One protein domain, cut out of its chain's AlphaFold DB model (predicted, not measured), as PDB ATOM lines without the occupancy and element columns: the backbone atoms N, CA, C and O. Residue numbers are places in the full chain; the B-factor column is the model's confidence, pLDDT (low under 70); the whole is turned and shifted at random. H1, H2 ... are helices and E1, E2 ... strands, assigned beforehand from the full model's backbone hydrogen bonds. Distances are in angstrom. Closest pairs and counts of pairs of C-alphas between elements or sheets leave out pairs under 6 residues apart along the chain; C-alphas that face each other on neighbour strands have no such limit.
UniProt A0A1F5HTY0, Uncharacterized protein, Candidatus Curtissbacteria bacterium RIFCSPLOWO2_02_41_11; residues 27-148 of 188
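What this domain is: This is residues 27 to 148 of the 188 residues of an uncharacterized protein of Candidatus Curtissbacteria bacterium RIFCSPLOWO2_02_41_11 (UniProt A0A1F5HTY0). A strongly twisted sheet of five short strands makes the middle of this domain, with two long helices, H1 and H5, covering one of its faces. On the opposite face are three short helices, H2 and H3 over the sheet and H4 beside the strands. The printed part has 122 residues with five named helices and five named strands, in the order H1 E1 E2 E3 E4 H2 H3 H4 E5 H5, and the class is mixed, helices and strands. The sheet runs E1 E2 E3 E4 E5, all antiparallel. The whole is compact, with a radius of gyration of the C-alphas of 13.2 A, and rounded, spanning 38 by 33 by 30 A.

How they stand to each other: Begin with the sheet, which runs E1, residues 52 to 56, E2, residues 62 to 66, E3, residues 79 to 83, E4, residues 87 to 91, and E5, residues 124 to 126; E1 and E5 are its edge strands. From edge to edge the strands' lines turn by 107 degrees. E1, E2, E3 and E4 form a meander, each strand the antiparallel neighbour of the one before, in three hairpins. Between E1 and E2 look for N 53 and O 65, within hydrogen-bond range at 2.8 A. Between E2 and E3 look for N 64 and O 82, at 2.8 A, and between E3 and E4 for N 83 and O 87, at 2.8 A. Between E4 and E5 look for N 90 and O 125, at 2.9 A. H1, residues 28 to 46, is on the sheet at a height of 9.1 A, and its closest C-alphas to E4 are those of Ile 33 and Gly 87, 4.8 A apart. It runs slantwise to the strands, only just, at 59.6 degrees to E1 on the local plane. H5, residues 130 to 148, is on the same face at a height of 9.2 A, and its closest C-alphas to E3 are those of Trp 136 and Tyr 80, 5.8 A apart. It runs across the strands, only just, at 63 degrees to E2 on the local plane. H1 and H5 are near each other, with 5 pairs of C-alphas within 10 A. On the opposite face find H2, residues 94 to 99, H3, residues 109 to 112, and H4, residues 117 to 123. H3 is over E1, only just, with 3 of its C-alphas there, while H4 is over none of the strands. H2 and H3 touch, and their closest C-alphas are those of Leu 99 and Gln 111, 5.9 A apart. H2 and H4 only just touch, with 3 pairs of C-alphas within 8 A, the closest those of Leu 95 and Trp 123 at 7.1 A. In H1, H2 and H5 every O i to N i+4 pair is within hydrogen-bond range, in H4 2 of 3 are, and H3 is too short for such a pair.

Where its parts are: In the sheet, find C-alpha 52 at (-16.935, -11.766, 32.966), where E1 begins; it is 12.9 A long, E2 13.3 A, E3 12.4 A and E4 13.1 A, while E5 has 3 residues. Find C-alpha 28 at (-29.750, 7.101, 23.033); from there H1 runs 27.1 A to C-alpha 46. H2, H3 and H4 have 6, 4 and 7 residues. H5 is 27.2 A long and ends at C-alpha 148, at (-4.855, -13.662, 27.277).

The domain as a whole: The two C-alphas farthest apart are those of Thr 27 and Gly 102, at 40.5 A. The printed part has no cut. The link from E2 to E3, residues 67 to 78, is long; the link from H2 to H3 is short, and the others are tight. The mean pLDDT of the printed part is 78.4; look for values under 70 at residues 70 to 76 and 101 to 114.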
ATOM      1  N   THR A  27     -34.066   4.893  23.818       81.25
ATOM      2  CA  THR A  27     -33.335   6.136  24.094       81.25
ATOM      3  C   THR A  27     -31.859   5.995  23.701       81.25
ATOM      4  O   THR A  27     -31.300   4.898  23.750       81.25
ATOM      5  N   GLU A  28     -31.191   7.100  23.351       82.62
ATOM      6  CA  GLU A  28     -29.750   7.101  23.033       82.62
ATOM      7  C   GLU A  28     -28.916   6.448  24.156       82.62
ATOM      8  O   GLU A  28     -27.952   5.725  23.901       82.62
ATOM      9  N   ALA A  29     -29.332   6.642  25.412       77.62
ATOM     10  CA  ALA A  29     -28.732   6.005  26.578       77.62
ATOM     11  C   ALA A  29     -28.882   4.474  26.551       77.62
ATOM     12  O   ALA A  29     -27.895   3.762  26.717       77.62
ATOM     13  N   GLN A  30     -30.081   3.954  26.273       82.38
ATOM     14  CA  GLN A  30     -30.306   2.508  26.151       82.38
ATOM     15  C   GLN A  30     -29.501   1.887  25.009       82.38
ATOM     16  O   GLN A  30     -28.945   0.805  25.182       82.38
ATOM     17  N   GLN A  31     -29.380   2.573  23.870       84.19
ATOM     18  CA  GLN A  31     -28.568   2.088  22.747       84.19
ATOM     19  C   GLN A  31     -27.082   1.985  23.125       84.19
ATOM     20  O   GLN A  31     -26.417   1.006  22.785       84.19
ATOM     21  N   LYS A  32     -26.558   2.964  23.874       85.00
ATOM     22  CA  LYS A  32     -25.181   2.939  24.393       85.00
ATOM     23  C   LYS A  32     -24.960   1.797  25.385       85.00
ATOM     24  O   LYS A  32     -23.945   1.109  25.303       85.00
ATOM     25  N   ILE A  33     -25.908   1.573  26.292       84.94
ATOM     26  CA  ILE A  33     -25.846   0.483  27.278       84.94
ATOM     27  C   ILE A  33     -25.860  -0.875  26.578       84.94
ATOM     28  O   ILE A  33     -25.019  -1.727  26.853       84.94
ATOM     29  N   GLU A  34     -26.756  -1.057  25.612       84.31
ATOM     30  CA  GLU A  34     -26.836  -2.274  24.812       84.31
ATOM     31  C   GLU A  34     -25.541  -2.534  24.030       84.31
ATOM     32  O   GLU A  34     -25.040  -3.661  24.021       84.31
ATOM     33  N   ALA A  35     -24.952  -1.498  23.425       85.62
ATOM     34  CA  ALA A  35     -23.666  -1.611  22.744       85.62
ATOM     35  C   ALA A  35     -22.549  -2.073  23.697       85.62
ATOM     36  O   ALA A  35     -21.784  -2.975  23.349       85.62
ATOM     37  N   LEU A  36     -22.491  -1.516  24.913       86.25
ATOM     38  CA  LEU A  36     -21.518  -1.904  25.940       86.25
ATOM     39  C   LEU A  36     -21.691  -3.362  26.379       86.25
ATOM     40  O   LEU A  36     -20.721  -4.121  26.400       86.25
ATOM     41  N   VAL A  37     -22.921  -3.779  26.685       87.88
ATOM     42  CA  VAL A  37     -23.234  -5.166  27.071       87.88
ATOM     43  C   VAL A  37     -22.826  -6.136  25.966       87.88
ATOM     44  O   VAL A  37     -22.136  -7.123  26.223       87.88
ATOM     45  N   ASN A  38     -23.202  -5.838  24.723       87.06
ATOM     46  CA  ASN A  38     -22.886  -6.684  23.577       87.06
ATOM     47  C   ASN A  38     -21.378  -6.765  23.321       87.06
ATOM     48  O   ASN A  38     -20.867  -7.841  23.009       87.06
ATOM     49  N   GLN A  39     -20.649  -5.662  23.505       88.38
ATOM     50  CA  GLN A  39     -19.194  -5.655  23.408       88.38
ATOM     51  C   GLN A  39     -18.558  -6.559  24.473       88.38
ATOM     52  O   GLN A  39     -17.718  -7.398  24.137       88.38
ATOM     53  N   VAL A  40     -18.975  -6.436  25.738       87.19
ATOM     54  CA  VAL A  40     -18.454  -7.271  26.832       87.19
ATOM     55  C   VAL A  40     -18.778  -8.745  26.592       87.19
ATOM     56  O   VAL A  40     -17.875  -9.575  26.689       87.19
ATOM     57  N   ARG A  41     -20.014  -9.088  26.200       87.25
ATOM     58  CA  ARG A  41     -20.384 -10.472  25.839       87.25
ATOM     59  C   ARG A  41     -19.549 -11.006  24.685       87.25
ATOM     60  O   ARG A  41     -19.038 -12.120  24.777       87.25
ATOM     61  N   GLY A  42     -19.381 -10.222  23.622       86.56
ATOM     62  CA  GLY A  42     -18.601 -10.613  22.452       86.56
ATOM     63  C   GLY A  42     -17.150 -10.928  22.813       86.56
ATOM     64  O   GLY A  42     -16.638 -11.989  22.453       86.56
ATOM     65  N   VAL A  43     -16.505 -10.052  23.587       87.69
ATOM     66  CA  VAL A  43     -15.135 -10.270  24.077       87.69
ATOM     67  C   VAL A  43     -15.072 -11.479  25.009       87.69
ATOM     68  O   VAL A  43     -14.192 -12.328  24.858       87.69
ATOM     69  N   ASN A  44     -16.018 -11.605  25.942       88.06
ATOM     70  CA  ASN A  44     -16.056 -12.720  26.880       88.06
ATOM     71  C   ASN A  44     -16.205 -14.064  26.149       88.06
ATOM     72  O   ASN A  44     -15.464 -15.002  26.441       88.06
ATOM     73  N   ALA A  45     -17.080 -14.146  25.143       86.44
ATOM     74  CA  ALA A  45     -17.266 -15.336  24.315       86.44
ATOM     75  C   ALA A  45     -15.990 -15.707  23.537       86.44
ATOM     76  O   ALA A  45     -15.546 -16.854  23.591       86.44
ATOM     77  N   GLN A  46     -15.337 -14.737  22.887       85.50
ATOM     78  CA  GLN A  46     -14.063 -14.956  22.178       85.50
ATOM     79  C   GLN A  46     -12.951 -15.460  23.113       85.50
ATOM     80  O   GLN A  46     -12.081 -16.253  22.725       85.50
ATOM     81  N   LEU A  47     -12.994 -15.026  24.372       83.12
ATOM     82  CA  LEU A  47     -12.048 -15.394  25.419       83.12
ATOM     83  C   LEU A  47     -12.499 -16.600  26.268       83.12
ATOM     84  O   LEU A  47     -11.794 -16.996  27.193       83.12
ATOM     85  N   GLY A  48     -13.586 -17.276  25.880       81.50
ATOM     86  CA  GLY A  48     -14.027 -18.541  26.473       81.50
ATOM     87  C   GLY A  48     -14.752 -18.405  27.813       81.50
ATOM     88  O   GLY A  48     -14.632 -19.297  28.645       81.50
ATOM     89  N   GLY A  49     -15.460 -17.295  28.039       81.62
ATOM     90  CA  GLY A  49     -16.306 -17.076  29.218       81.62
ATOM     91  C   GLY A  49     -15.543 -16.749  30.503       81.62
ATOM     92  O   GLY A  49     -16.065 -16.966  31.591       81.62
ATOM     93  N   LYS A  50     -14.291 -16.288  30.398       80.69
ATOM     94  CA  LYS A  50     -13.396 -16.072  31.552       80.69
ATOM     95  C   LYS A  50     -13.173 -14.606  31.927       80.69
ATOM     96  O   LYS A  50     -12.507 -14.331  32.918       80.69
ATOM     97  N   VAL A  51     -13.675 -13.669  31.126       85.31
ATOM     98  CA  VAL A  51     -13.502 -12.224  31.352       85.31
ATOM     99  C   VAL A  51     -14.563 -11.700  32.307       85.31
ATOM    100  O   VAL A  51     -14.262 -10.870  33.162       85.31
ATOM    101  N   ALA A  52     -15.798 -12.181  32.161       86.62
ATOM    102  CA  ALA A  52     -16.935 -11.766  32.966       86.62
ATOM    103  C   ALA A  52     -17.880 -12.939  33.271       86.62
ATOM    104  O   ALA A  52     -17.985 -13.878  32.481       86.62
ATOM    105  N   ALA A  53     -18.585 -12.851  34.395       85.25
ATOM    106  CA  ALA A  53     -19.694 -13.720  34.771       85.25
ATOM    107  C   ALA A  53     -21.013 -13.007  34.472       85.25
ATOM    108  O   ALA A  53     -21.147 -11.834  34.802       85.25
ATOM    109  N   GLU A  54     -21.984 -13.696  33.882       85.44
ATOM    110  CA  GLU A  54     -23.305 -13.123  33.615       85.44
ATOM    111  C   GLU A  54     -24.333 -13.669  34.601       85.44
ATOM    112  O   GLU A  54     -24.459 -14.884  34.763       85.44
ATOM    113  N   VAL A  55     -25.082 -12.767  35.228       83.62
ATOM    114  CA  VAL A  55     -26.247 -13.085  36.055       83.62
ATOM    115  C   VAL A  55     -27.485 -12.646  35.291       83.62
ATOM    116  O   VAL A  55     -27.583 -11.480  34.907       83.62
ATOM    117  N   HIS A  56     -28.391 -13.587  35.039       81.88
ATOM    118  CA  HIS A  56     -29.672 -13.341  34.378       81.88
ATOM    119  C   HIS A  56     -30.770 -13.196  35.431       81.88
ATOM    120  O   HIS A  56     -30.746 -13.901  36.439       81.88
ATOM    121  N   PHE A  57     -31.723 -12.310  35.169       79.69
ATOM    122  CA  PHE A  57     -32.878 -12.052  36.023       79.69
ATOM    123  C   PHE A  57     -34.177 -12.442  35.312       79.69
ATOM    124  O   PHE A  57     -34.218 -12.548  34.081       79.69
ATOM    125  N   ASP A  58     -35.238 -12.650  36.089       75.94
ATOM    126  CA  ASP A  58     -36.521 -13.141  35.575       75.94
ATOM    127  C   ASP A  58     -37.251 -12.085  34.722       75.94
ATOM    128  O   ASP A  58     -38.063 -12.422  33.858       75.94
ATOM    129  N   ASP A  59     -36.920 -10.805  34.910       76.75
ATOM    130  CA  ASP A  59     -37.411  -9.665  34.126       76.75
ATOM    131  C   ASP A  59     -36.714  -9.509  32.753       76.75
ATOM    132  O   ASP A  59     -37.044  -8.604  31.980       76.75
ATOM    133  N   GLY A  60     -35.759 -10.388  32.427       74.06
ATOM    134  CA  GLY A  60     -34.959 -10.333  31.201       74.06
ATOM    135  C   GLY A  60     -33.759  -9.383  31.272       74.06
ATOM    136  O   GLY A  60     -33.026  -9.257  30.286       74.06
ATOM    137  N   ARG A  61     -33.520  -8.733  32.419       82.56
ATOM    138  CA  ARG A  61     -32.289  -7.991  32.699       82.56
ATOM    139  C   ARG A  61     -31.139  -8.982  32.901       82.56
ATOM    140  O   ARG A  61     -31.310 -10.125  33.323       82.56
ATOM    141  N   SER A  62     -29.925  -8.523  32.639       85.69
ATOM    142  CA  SER A  62     -28.699  -9.240  32.975       85.69
ATOM    143  C   SER A  62     -27.630  -8.285  33.488       85.69
ATOM    144  O   SER A  62     -27.494  -7.179  32.954       85.69
ATOM    145  N   THR A  63     -26.817  -8.731  34.442       88.31
ATOM    146  CA  THR A  63     -25.619  -8.004  34.881       88.31
ATOM    147  C   THR A  63     -24.369  -8.850  34.650       88.31
ATOM    148  O   THR A  63     -24.293 -10.007  35.061       88.31
ATOM    149  N   LEU A  64     -23.374  -8.263  33.987       88.94
ATOM    150  CA  LEU A  64     -22.069  -8.863  33.715       88.94
ATOM    151  C   LEU A  64     -21.050  -8.369  34.741       88.94
ATOM    152  O   LEU A  64     -20.757  -7.181  34.747       88.94
ATOM    153  N   PHE A  65     -20.468  -9.247  35.556       88.62
ATOM    154  CA  PHE A  65     -19.427  -8.911  36.535       88.62
ATOM    155  C   PHE A  65     -18.042  -9.314  36.042       88.62
ATOM    156  O   PHE A  65     -17.845 -10.448  35.616       88.62
ATOM    157  N   PHE A  66     -17.059  -8.417  36.112       87.06
ATOM    158  CA  PHE A  66     -15.701  -8.704  35.645       87.06
ATOM    159  C   PHE A  66     -14.942  -9.618  36.592       87.06
ATOM    160  O   PHE A  66     -14.918  -9.387  37.793       87.06
ATOM    161  N   ALA A  67     -14.226 -10.598  36.045       77.06
ATOM    162  CA  ALA A  67     -13.481 -11.574  36.831       77.06
ATOM    163  C   ALA A  67     -12.395 -10.959  37.733       77.06
ATOM    164  O   ALA A  67     -11.916 -11.646  38.630       77.06
ATOM    165  N   ARG A  68     -11.995  -9.696  37.526       75.31
ATOM    166  CA  ARG A  68     -11.057  -8.947  38.377       75.31
ATOM    167  C   ARG A  68     -11.725  -7.731  39.016       75.31
ATOM    168  O   ARG A  68     -12.542  -7.044  38.409       75.31
ATOM    169  N   THR A  69     -11.308  -7.437  40.242       70.62
ATOM    170  CA  THR A  69     -11.734  -6.262  41.012       70.62
ATOM    171  C   THR A  69     -10.714  -5.140  40.896       70.62
ATOM    172  O   THR A  69      -9.517  -5.411  40.957       70.62
ATOM    173  N   SER A  70     -11.160  -3.884  40.872       65.69
ATOM    174  CA  SER A  70     -10.261  -2.759  41.152       65.69
ATOM    175  C   SER A  70     -10.265  -2.474  42.649       65.69
ATOM    176  O   SER A  70     -11.322  -2.297  43.255       65.69
ATOM    177  N   ARG A  71      -9.079  -2.437  43.255       60.78
ATOM    178  CA  ARG A  71      -8.907  -2.046  44.655       60.78
ATOM    179  C   ARG A  71      -8.518  -0.574  44.678       60.78
ATOM    180  O   ARG A  71      -7.414  -0.235  44.251       60.78
ATOM    181  N   GLN A  72      -9.403   0.290  45.166       56.44
ATOM    182  CA  GLN A  72      -8.994   1.650  45.494       56.44
ATOM    183  C   GLN A  72      -8.193   1.619  46.812       56.44
ATOM    184  O   GLN A  72      -8.559   0.893  47.746       56.44
ATOM    185  N   PRO A  73      -7.050   2.322  46.902       44.28
ATOM    186  CA  PRO A  73      -6.263   2.358  48.127       44.28
ATOM    187  C   PRO A  73      -7.079   2.980  49.271       44.28
ATOM    188  O   PRO A  73      -7.461   4.141  49.193       44.28
ATOM    189  N   GLY A  74      -7.309   2.213  50.341       53.84
ATOM    190  CA  GLY A  74      -8.038   2.667  51.533       53.84
ATOM    191  C   GLY A  74      -9.543   2.378  51.547       53.84
ATOM    192  O   GLY A  74     -10.182   2.663  52.556       53.84
ATOM    193  N   GLU A  75     -10.102   1.772  50.494       58.72
ATOM    194  CA  GLU A  75     -11.545   1.519  50.380       58.72
ATOM    195  C   GLU A  75     -11.954   0.038  50.460       58.72
ATOM    196  O   GLU A  75     -11.144  -0.892  50.367       58.72
ATOM    197  N   SER A  76     -13.267  -0.148  50.635       63.16
ATOM    198  CA  SER A  76     -14.012  -1.399  50.489       63.16
ATOM    199  C   SER A  76     -13.705  -2.096  49.160       63.16
ATOM    200  O   SER A  76     -13.407  -1.461  48.155       63.16
ATOM    201  N   ILE A  77     -13.787  -3.426  49.129       72.25
ATOM    202  CA  ILE A  77     -13.597  -4.168  47.880       72.25
ATOM    203  C   ILE A  77     -14.848  -4.008  47.010       72.25
ATOM    204  O   ILE A  77     -15.953  -4.336  47.456       72.25
ATOM    205  N   PHE A  78     -14.653  -3.549  45.773       79.00
ATOM    206  CA  PHE A  78     -15.716  -3.384  44.788       79.00
ATOM    207  C   PHE A  78     -15.611  -4.415  43.672       79.00
ATOM    208  O   PHE A  78     -14.525  -4.713  43.166       79.00
ATOM    209  N   VAL A  79     -16.768  -4.923  43.265       84.38
ATOM    210  CA  VAL A  79     -16.915  -5.723  42.051       84.38
ATOM    211  C   VAL A  79     -17.513  -4.835  40.972       84.38
ATOM    212  O   VAL A  79     -18.537  -4.200  41.192       84.38
ATOM    213  N   TYR A  80     -16.875  -4.798  39.808       87.25
ATOM    214  CA  TYR A  80     -17.297  -3.971  38.684       87.25
ATOM    215  C   TYR A  80     -18.069  -4.786  37.656       87.25
ATOM    216  O   TYR A  80     -17.783  -5.969  37.455       87.25
ATOM    217  N   GLY A  81     -19.025  -4.148  36.986       89.19
ATOM    218  CA  GLY A  81     -19.833  -4.811  35.980       89.19
ATOM    219  C   GLY A  81     -20.582  -3.887  35.028       89.19
ATOM    220  O   GLY A  81     -20.380  -2.673  35.010       89.19
ATOM    221  N   VAL A  82     -21.432  -4.490  34.201       89.50
ATOM    222  CA  VAL A  82     -22.346  -3.805  33.282       89.50
ATOM    223  C   VAL A  82     -23.733  -4.411  33.437       89.50
ATOM    224  O   VAL A  82     -23.930  -5.594  33.168       89.50
ATOM    225  N   ASP A  83     -24.684  -3.598  33.872       89.25
ATOM    226  CA  ASP A  83     -26.099  -3.923  33.918       89.25
ATOM    227  C   ASP A  83     -26.784  -3.550  32.599       89.25
ATOM    228  O   ASP A  83     -26.556  -2.480  32.033       89.25
ATOM    229  N   SER A  84     -27.649  -4.433  32.107       86.50
ATOM    230  CA  SER A  84     -28.327  -4.247  30.818       86.50
ATOM    231  C   SER A  84     -29.326  -3.090  30.757       86.50
ATOM    232  O   SER A  84     -29.690  -2.681  29.656       86.50
ATOM    233  N   LEU A  85     -29.748  -2.541  31.900       85.06
ATOM    234  CA  LEU A  85     -30.631  -1.373  31.960       85.06
ATOM    235  C   LEU A  85     -29.900  -0.115  32.421       85.06
ATOM    236  O   LEU A  85     -30.196   0.975  31.937       85.06
ATOM    237  N   SER A  86     -28.956  -0.270  33.349       84.00
ATOM    238  CA  SER A  86     -28.304   0.845  34.044       84.00
ATOM    239  C   SER A  86     -26.931   1.197  33.467       84.00
ATOM    240  O   SER A  86     -26.390   2.257  33.773       84.00
ATOM    241  N   GLY A  87     -26.365   0.338  32.613       86.12
ATOM    242  CA  GLY A  87     -25.039   0.531  32.041       86.12
ATOM    243  C   GLY A  87     -23.937   0.077  32.989       86.12
ATOM    244  O   GLY A  87     -24.110  -0.912  33.698       86.12
ATOM    245  N   PRO A  88     -22.771   0.738  32.987       88.38
ATOM    246  CA  PRO A  88     -21.725   0.439  33.950       88.38
ATOM    247  C   PRO A  88     -22.288   0.465  35.380       88.38
ATOM    248  O   PRO A  88     -23.046   1.367  35.746       88.38
ATOM    249  N   VAL A  89     -21.896  -0.514  36.196       88.06
ATOM    250  CA  VAL A  89     -22.234  -0.575  37.621       88.06
ATOM    251  C   VAL A  89     -21.083  -1.092  38.487       88.06
ATOM    252  O   VAL A  89     -20.143  -1.725  37.995       88.06
ATOM    253  N   TYR A  90     -21.187  -0.883  39.798       86.94
ATOM    254  CA  TYR A  90     -20.358  -1.560  40.789       86.94
ATOM    255  C   TYR A  90     -21.185  -2.103  41.957       86.94
ATOM    256  O   TYR A  90     -22.291  -1.647  42.232       86.94
ATOM    257  N   ILE A  91     -20.625  -3.089  42.652       84.94
ATOM    258  CA  ILE A  91     -21.176  -3.699  43.860       84.94
ATOM    259  C   ILE A  91     -20.194  -3.497  45.004       84.94
ATOM    260  O   ILE A  91     -18.990  -3.711  44.847       84.94
ATOM    261  N   SER A  92     -20.729  -3.158  46.174       79.81
ATOM    262  CA  SER A  92     -19.986  -3.046  47.428       79.81
ATOM    263  C   SER A  92     -20.611  -3.912  48.535       79.81
ATOM    264  O   SER A  92     -21.650  -4.543  48.337       79.81
ATOM    265  N   GLY A  93     -19.980  -3.964  49.712       77.06
ATOM    266  CA  GLY A  93     -20.565  -4.599  50.898       77.06
ATOM    267  C   GLY A  93     -20.448  -6.126  50.933       77.06
ATOM    268  O   GLY A  93     -19.405  -6.691  50.612       77.06
ATOM    269  N   GLU A  94     -21.490  -6.811  51.407       77.06
ATOM    270  CA  GLU A  94     -21.471  -8.274  51.585       77.06
ATOM    271  C   GLU A  94     -21.530  -9.033  50.253       77.06
ATOM    272  O   GLU A  94     -20.878 -10.067  50.102       77.06
ATOM    273  N   LEU A  95     -22.234  -8.496  49.252       77.50
ATOM    274  CA  LEU A  95     -22.321  -9.137  47.942       77.50
ATOM    275  C   LEU A  95     -20.961  -9.165  47.231       77.50
ATOM    276  O   LEU A  95     -20.598 -10.190  46.650       77.50
ATOM    277  N   SER A  96     -20.168  -8.090  47.337       78.69
ATOM    278  CA  SER A  96     -18.811  -8.085  46.784       78.69
ATOM    279  C   SER A  96     -17.911  -9.089  47.505       78.69
ATOM    280  O   SER A  96     -17.180  -9.821  46.849       78.69
ATOM    281  N   LYS A  97     -18.013  -9.227  48.835       77.00
ATOM    282  CA  LYS A  97     -17.267 -10.257  49.584       77.00
ATOM    283  C   LYS A  97     -17.638 -11.675  49.155       77.00
ATOM    284  O   LYS A  97     -16.750 -12.514  49.019       77.00
ATOM    285  N   ARG A  98     -18.929 -11.949  48.941       76.69
ATOM    286  CA  ARG A  98     -19.411 -13.279  48.543       76.69
ATOM    287  C   ARG A  98     -18.932 -13.669  47.148       76.69
ATOM    288  O   ARG A  98     -18.467 -14.788  46.964       76.69
ATOM    289  N   LEU A  99     -18.960 -12.729  46.204       75.50
ATOM    290  CA  LEU A  99     -18.428 -12.930  44.852       75.50
ATOM    291  C   LEU A  99     -16.913 -13.217  44.830       75.50
ATOM    292  O   LEU A  99     -16.409 -13.739  43.840       75.50
ATOM    293  N   LEU A 100     -16.190 -12.904  45.910       72.62
ATOM    294  CA  LEU A 100     -14.728 -12.976  45.995       72.62
ATOM    295  C   LEU A 100     -14.199 -14.058  46.949       72.62
ATOM    296  O   LEU A 100     -12.997 -14.082  47.232       72.62
ATOM    297  N   GLN A 101     -15.054 -14.931  47.494       63.00
ATOM    298  CA  GLN A 101     -14.627 -15.908  48.504       63.00
ATOM    299  C   GLN A 101     -13.444 -16.764  48.013       63.00
ATOM    300  O   GLN A 101     -13.573 -17.591  47.122       63.00
ATOM    301  N   GLY A 102     -12.272 -16.564  48.632       51.56
ATOM    302  CA  GLY A 102     -11.049 -17.339  48.386       51.56
ATOM    303  C   GLY A 102      -9.978 -16.644  47.540       51.56
ATOM    304  O   GLY A 102      -8.824 -17.068  47.577       51.56
ATOM    305  N   SER A 103     -10.294 -15.545  46.848       54.25
ATOM    306  CA  SER A 103      -9.317 -14.787  46.059       54.25
ATOM    307  C   SER A 103      -9.510 -13.291  46.257       54.25
ATOM    308  O   SER A 103     -10.505 -12.713  45.837       54.25
ATOM    309  N   GLN A 104      -8.506 -12.622  46.834       58.34
ATOM    310  CA  GLN A 104      -8.525 -11.158  46.975       58.34
ATOM    311  C   GLN A 104      -8.547 -10.418  45.628       58.34
ATOM    312  O   GLN A 104      -8.729  -9.205  45.612       58.34
ATOM    313  N   ASN A 105      -8.341 -11.134  44.517       60.28
ATOM    314  CA  ASN A 105      -8.080 -10.551  43.207       60.28
ATOM    315  C   ASN A 105      -8.936 -11.165  42.091       60.28
ATOM    316  O   ASN A 105      -8.657 -10.881  40.925       60.28
ATOM    317  N   ALA A 106      -9.881 -12.065  42.382       64.44
ATOM    318  CA  ALA A 106     -10.693 -12.688  41.341       64.44
ATOM    319  C   ALA A 106     -12.097 -13.061  41.819       64.44
ATOM    320  O   ALA A 106     -12.248 -13.535  42.941       64.44
ATOM    321  N   ILE A 107     -13.085 -12.896  40.941       65.44
ATOM    322  CA  ILE A 107     -14.444 -13.401  41.153       65.44
ATOM    323  C   ILE A 107     -14.461 -14.916  40.971       65.44
ATOM    324  O   ILE A 107     -13.914 -15.435  39.995       65.44
ATOM    325  N   ASP A 108     -15.142 -15.613  41.875       69.75
ATOM    326  CA  ASP A 108     -15.516 -17.005  41.661       69.75
ATOM    327  C   ASP A 108     -16.755 -17.073  40.752       69.75
ATOM    328  O   ASP A 108     -17.877 -16.742  41.147       69.75
ATOM    329  N   LEU A 109     -16.544 -17.501  39.504       64.56
ATOM    330  CA  LEU A 109     -17.605 -17.623  38.500       64.56
ATOM    331  C   LEU A 109     -18.706 -18.614  38.921       64.56
ATOM    332  O   LEU A 109     -19.837 -18.472  38.462       64.56
ATOM    333  N   GLN A 110     -18.419 -19.590  39.794       64.56
ATOM    334  CA  GLN A 110     -19.457 -20.487  40.315       64.56
ATOM    335  C   GLN A 110     -20.382 -19.771  41.301       64.56
ATOM    336  O   GLN A 110     -21.587 -20.013  41.304       64.56
ATOM    337  N   GLN A 111     -19.839 -18.850  42.099       65.06
ATOM    338  CA  GLN A 111     -20.619 -18.062  43.053       65.06
ATOM    339  C   GLN A 111     -21.481 -17.013  42.351       65.06
ATOM    340  O   GLN A 111     -22.587 -16.744  42.812       65.06
ATOM    341  N   ALA A 112     -21.036 -16.476  41.210       64.31
ATOM    342  CA  ALA A 112     -21.847 -15.566  40.400       64.31
ATOM    343  C   ALA A 112     -23.195 -16.189  39.990       64.31
ATOM    344  O   ALA A 112     -24.213 -15.508  40.017       64.31
ATOM    345  N   ALA A 113     -23.229 -17.497  39.709       64.44
ATOM    346  CA  ALA A 113     -24.461 -18.217  39.379       64.44
ATOM    347  C   ALA A 113     -25.420 -18.403  40.575       64.44
ATOM    348  O   ALA A 113     -26.589 -18.716  40.379       64.44
ATOM    349  N   SER A 114     -24.935 -18.223  41.808       69.38
ATOM    350  CA  SER A 114     -25.733 -18.316  43.042       69.38
ATOM    351  C   SER A 114     -26.286 -16.968  43.520       69.38
ATOM    352  O   SER A 114     -26.966 -16.903  44.546       69.38
ATOM    353  N   VAL A 115     -25.978 -15.884  42.803       72.50
ATOM    354  CA  VAL A 115     -26.452 -14.541  43.134       72.50
ATOM    355  C   VAL A 115     -27.900 -14.378  42.690       72.50
ATOM    356  O   VAL A 115     -28.221 -14.578  41.522       72.50
ATOM    357  N   THR A 116     -28.764 -13.984  43.623       73.44
ATOM    358  CA  THR A 116     -30.188 -13.753  43.348       73.44
ATOM    359  C   THR A 116     -30.459 -12.330  42.856       73.44
ATOM    360  O   THR A 116     -29.674 -11.409  43.097       73.44
ATOM    361  N   GLU A 117     -31.594 -12.135  42.182       70.94
ATOM    362  CA  GLU A 117     -32.023 -10.825  41.679       70.94
ATOM    363  C   GLU A 117     -32.130  -9.770  42.782       70.94
ATOM    364  O   GLU A 117     -31.598  -8.670  42.626       70.94
ATOM    365  N   ASP A 118     -32.742 -10.125  43.915       75.25
ATOM    366  CA  ASP A 118     -32.894  -9.239  45.073       75.25
ATOM    367  C   ASP A 118     -31.538  -8.771  45.610       75.25
ATOM    368  O   ASP A 118     -31.375  -7.625  46.035       75.25
ATOM    369  N   GLU A 119     -30.529  -9.639  45.580       72.25
ATOM    370  CA  GLU A 119     -29.186  -9.282  46.026       72.25
ATOM    371  C   GLU A 119     -28.508  -8.326  45.052       72.25
ATOM    372  O   GLU A 119     -27.869  -7.373  45.485       72.25
ATOM    373  N   VAL A 120     -28.671  -8.516  43.744       73.00
ATOM    374  CA  VAL A 120     -28.134  -7.557  42.773       73.00
ATOM    375  C   VAL A 120     -28.861  -6.221  42.889       73.00
ATOM    376  O   VAL A 120     -28.214  -5.184  42.993       73.00
ATOM    377  N   HIS A 121     -30.192  -6.225  42.929       70.88
ATOM    378  CA  HIS A 121     -30.989  -5.001  42.907       70.88
ATOM    379  C   HIS A 121     -30.725  -4.096  44.120       70.88
ATOM    380  O   HIS A 121     -30.662  -2.876  43.982       70.88
ATOM    381  N   ASN A 122     -30.505  -4.682  45.301       71.19
ATOM    382  CA  ASN A 122     -30.270  -3.923  46.531       71.19
ATOM    383  C   ASN A 122     -28.844  -3.355  46.664       71.19
ATOM    384  O   ASN A 122     -28.628  -2.443  47.463       71.19
ATOM    385  N   TRP A 123     -27.870  -3.886  45.916       72.69
ATOM    386  CA  TRP A 123     -26.440  -3.614  46.143       72.69
ATOM    387  C   TRP A 123     -25.678  -3.145  44.900       72.69
ATOM    388  O   TRP A 123     -24.493  -2.817  44.993       72.69
ATOM    389  N   VAL A 124     -26.337  -3.112  43.742       78.62
ATOM    390  CA  VAL A 124     -25.798  -2.526  42.518       78.62
ATOM    391  C   VAL A 124     -25.946  -1.014  42.558       78.62
ATOM    392  O   VAL A 124     -27.033  -0.462  42.722       78.62
ATOM    393  N   HIS A 125     -24.824  -0.336  42.363       82.50
ATOM    394  CA  HIS A 125     -24.758   1.109  42.298       82.50
ATOM    395  C   HIS A 125     -24.347   1.530  40.881       82.50
ATOM    396  O   HIS A 125     -23.324   1.055  40.375       82.50
ATOM    397  N   PRO A 126     -25.133   2.394  40.210       82.50
ATOM    398  CA  PRO A 126     -24.705   2.987  38.951       82.50
ATOM    399  C   PRO A 126     -23.521   3.919  39.205       82.50
ATOM    400  O   PRO A 126     -23.453   4.561  40.258       82.50
ATOM    401  N   PHE A 127     -22.618   4.027  38.232       80.38
ATOM    402  CA  PHE A 127     -21.506   4.976  38.308       80.38
ATOM    403  C   PHE A 127     -22.011   6.404  38.408       80.38
ATOM    404  O   PHE A 127     -22.896   6.811  37.649       80.38
ATOM    405  N   ARG A 128     -21.432   7.168  39.334       74.75
ATOM    406  CA  ARG A 128     -21.826   8.567  39.553       74.75
ATOM    407  C   ARG A 128     -20.760   9.565  39.117       74.75
ATOM    408  O   ARG A 128     -21.113  10.716  38.872       74.75
ATOM    409  N   ASP A 129     -19.502   9.141  38.980       76.56
ATOM    410  CA  ASP A 129     -18.388  10.014  38.600       76.56
ATOM    411  C   ASP A 129     -17.368   9.368  37.631       76.56
ATOM    412  O   ASP A 129     -17.401   8.172  37.329       76.56
ATOM    413  N   GLU A 130     -16.461  10.197  37.099       73.75
ATOM    414  CA  GLU A 130     -15.427   9.786  36.134       73.75
ATOM    415  C   GLU A 130     -14.319   8.910  36.746       73.75
ATOM    416  O   GLU A 130     -13.697   8.103  36.043       73.75
ATOM    417  N   ASN A 131     -14.047   9.056  38.044       72.62
ATOM    418  CA  ASN A 131     -12.978   8.320  38.718       72.62
ATOM    419  C   ASN A 131     -13.356   6.838  38.869       72.62
ATOM    420  O   ASN A 131     -12.570   5.931  38.563       72.62
ATOM    421  N   GLU A 132     -14.602   6.585  39.255       75.00
ATOM    422  CA  GLU A 132     -15.184   5.254  39.290       75.00
ATOM    423  C   GLU A 132     -15.249   4.653  37.859       75.00
ATOM    424  O   GLU A 132     -14.833   3.508  37.658       75.00
ATOM    425  N   LEU A 133     -15.647   5.420  36.828       79.19
ATOM    426  CA  LEU A 133     -15.697   4.934  35.431       79.19
ATOM    427  C   LEU A 133     -14.311   4.524  34.885       79.19
ATOM    428  O   LEU A 133     -14.168   3.557  34.123       79.19
ATOM    429  N   THR A 134     -13.263   5.231  35.304       81.75
ATOM    430  CA  THR A 134     -11.871   4.878  34.988       81.75
ATOM    431  C   THR A 134     -11.478   3.559  35.656       81.75
ATOM    432  O   THR A 134     -10.846   2.698  35.035       81.75
ATOM    433  N   SER A 135     -11.909   3.357  36.902       80.75
ATOM    434  CA  SER A 135     -11.665   2.128  37.665       80.75
ATOM    435  C   SER A 135     -12.375   0.915  37.055       80.75
ATOM    436  O   SER A 135     -11.786  -0.164  36.971       80.75
ATOM    437  N   TRP A 136     -13.593   1.107  36.545       86.56
ATOM    438  CA  TRP A 136     -14.321   0.114  35.751       86.56
ATOM    439  C   TRP A 136     -13.571  -0.285  34.481       86.56
ATOM    440  O   TRP A 136     -13.336  -1.473  34.250       86.56
ATOM    441  N   SER A 137     -13.143   0.705  33.690       85.19
ATOM    442  CA  SER A 137     -12.407   0.466  32.439       85.19
ATOM    443  C   SER A 137     -11.130  -0.328  32.709       85.19
ATOM    444  O   SER A 137     -10.798  -1.273  31.994       85.19
ATOM    445  N   LYS A 138     -10.438   0.013  33.800       86.12
ATOM    446  CA  LYS A 138      -9.247  -0.697  34.259       86.12
ATOM    447  C   LYS A 138      -9.551  -2.144  34.662       86.12
ATOM    448  O   LYS A 138      -8.825  -3.041  34.242       86.12
ATOM    449  N   ALA A 139     -10.624  -2.390  35.416       84.75
ATOM    450  CA  ALA A 139     -11.016  -3.740  35.833       84.75
ATOM    451  C   ALA A 139     -11.336  -4.656  34.635       84.75
ATOM    452  O   ALA A 139     -10.954  -5.833  34.621       84.75
ATOM    453  N   PHE A 140     -11.986  -4.111  33.601       88.25
ATOM    454  CA  PHE A 140     -12.217  -4.825  32.345       88.25
ATOM    455  C   PHE A 140     -10.902  -5.196  31.646       88.25
ATOM    456  O   PHE A 140     -10.687  -6.359  31.297       88.25
ATOM    457  N   GLU A 141     -10.000  -4.226  31.474       89.31
ATOM    458  CA  GLU A 141      -8.712  -4.438  30.806       89.31
ATOM    459  C   GLU A 141      -7.826  -5.447  31.549       89.31
ATOM    460  O   GLU A 141      -7.247  -6.340  30.927       89.31
ATOM    461  N   GLU A 142      -7.767  -5.378  32.880       86.88
ATOM    462  CA  GLU A 142      -7.040  -6.346  33.710       86.88
ATOM    463  C   GLU A 142      -7.612  -7.765  33.573       86.88
ATOM    464  O   GLU A 142      -6.853  -8.729  33.432       86.88
ATOM    465  N   SER A 143      -8.943  -7.900  33.543       84.69
ATOM    466  CA  SER A 143      -9.615  -9.189  33.331       84.69
ATOM    467  C   SER A 143      -9.283  -9.774  31.960       84.69
ATOM    468  O   SER A 143      -8.895 -10.938  31.853       84.69
ATOM    469  N   LYS A 144      -9.369  -8.957  30.906       89.38
ATOM    470  CA  LYS A 144      -9.029  -9.351  29.534       89.38
ATOM    471  C   LYS A 144      -7.567  -9.799  29.417       89.38
ATOM    472  O   LYS A 144      -7.294 -10.856  28.849       89.38
ATOM    473  N   ASN A 145      -6.634  -9.026  29.973       89.75
ATOM    474  CA  ASN A 145      -5.198  -9.297  29.881       89.75
ATOM    475  C   ASN A 145      -4.797 -10.584  30.610       89.75
ATOM    476  O   ASN A 145      -4.004 -11.358  30.074       89.75
ATOM    477  N   ALA A 146      -5.386 -10.858  31.776       85.12
ATOM    478  CA  ALA A 146      -5.147 -12.105  32.497       85.12
ATOM    479  C   ALA A 146      -5.561 -13.334  31.669       85.12
ATOM    480  O   ALA A 146      -4.789 -14.278  31.531       85.12
ATOM    481  N   VAL A 147      -6.743 -13.299  31.038       85.38
ATOM    482  CA  VAL A 147      -7.214 -14.421  30.206       85.38
ATOM    483  C   VAL A 147      -6.313 -14.647  28.988       85.38
ATOM    484  O   VAL A 147      -6.061 -15.791  28.596       85.38
ATOM    485  N   LEU A 148      -5.811 -13.569  28.380       88.81
ATOM    486  CA  LEU A 148      -4.855 -13.662  27.277       88.81
ATOM    487  C   LEU A 148      -3.523 -14.272  27.732       88.81
ATOM    488  O   LEU A 148      -2.994 -15.145  27.041       88.81
TER     489      LEU A 148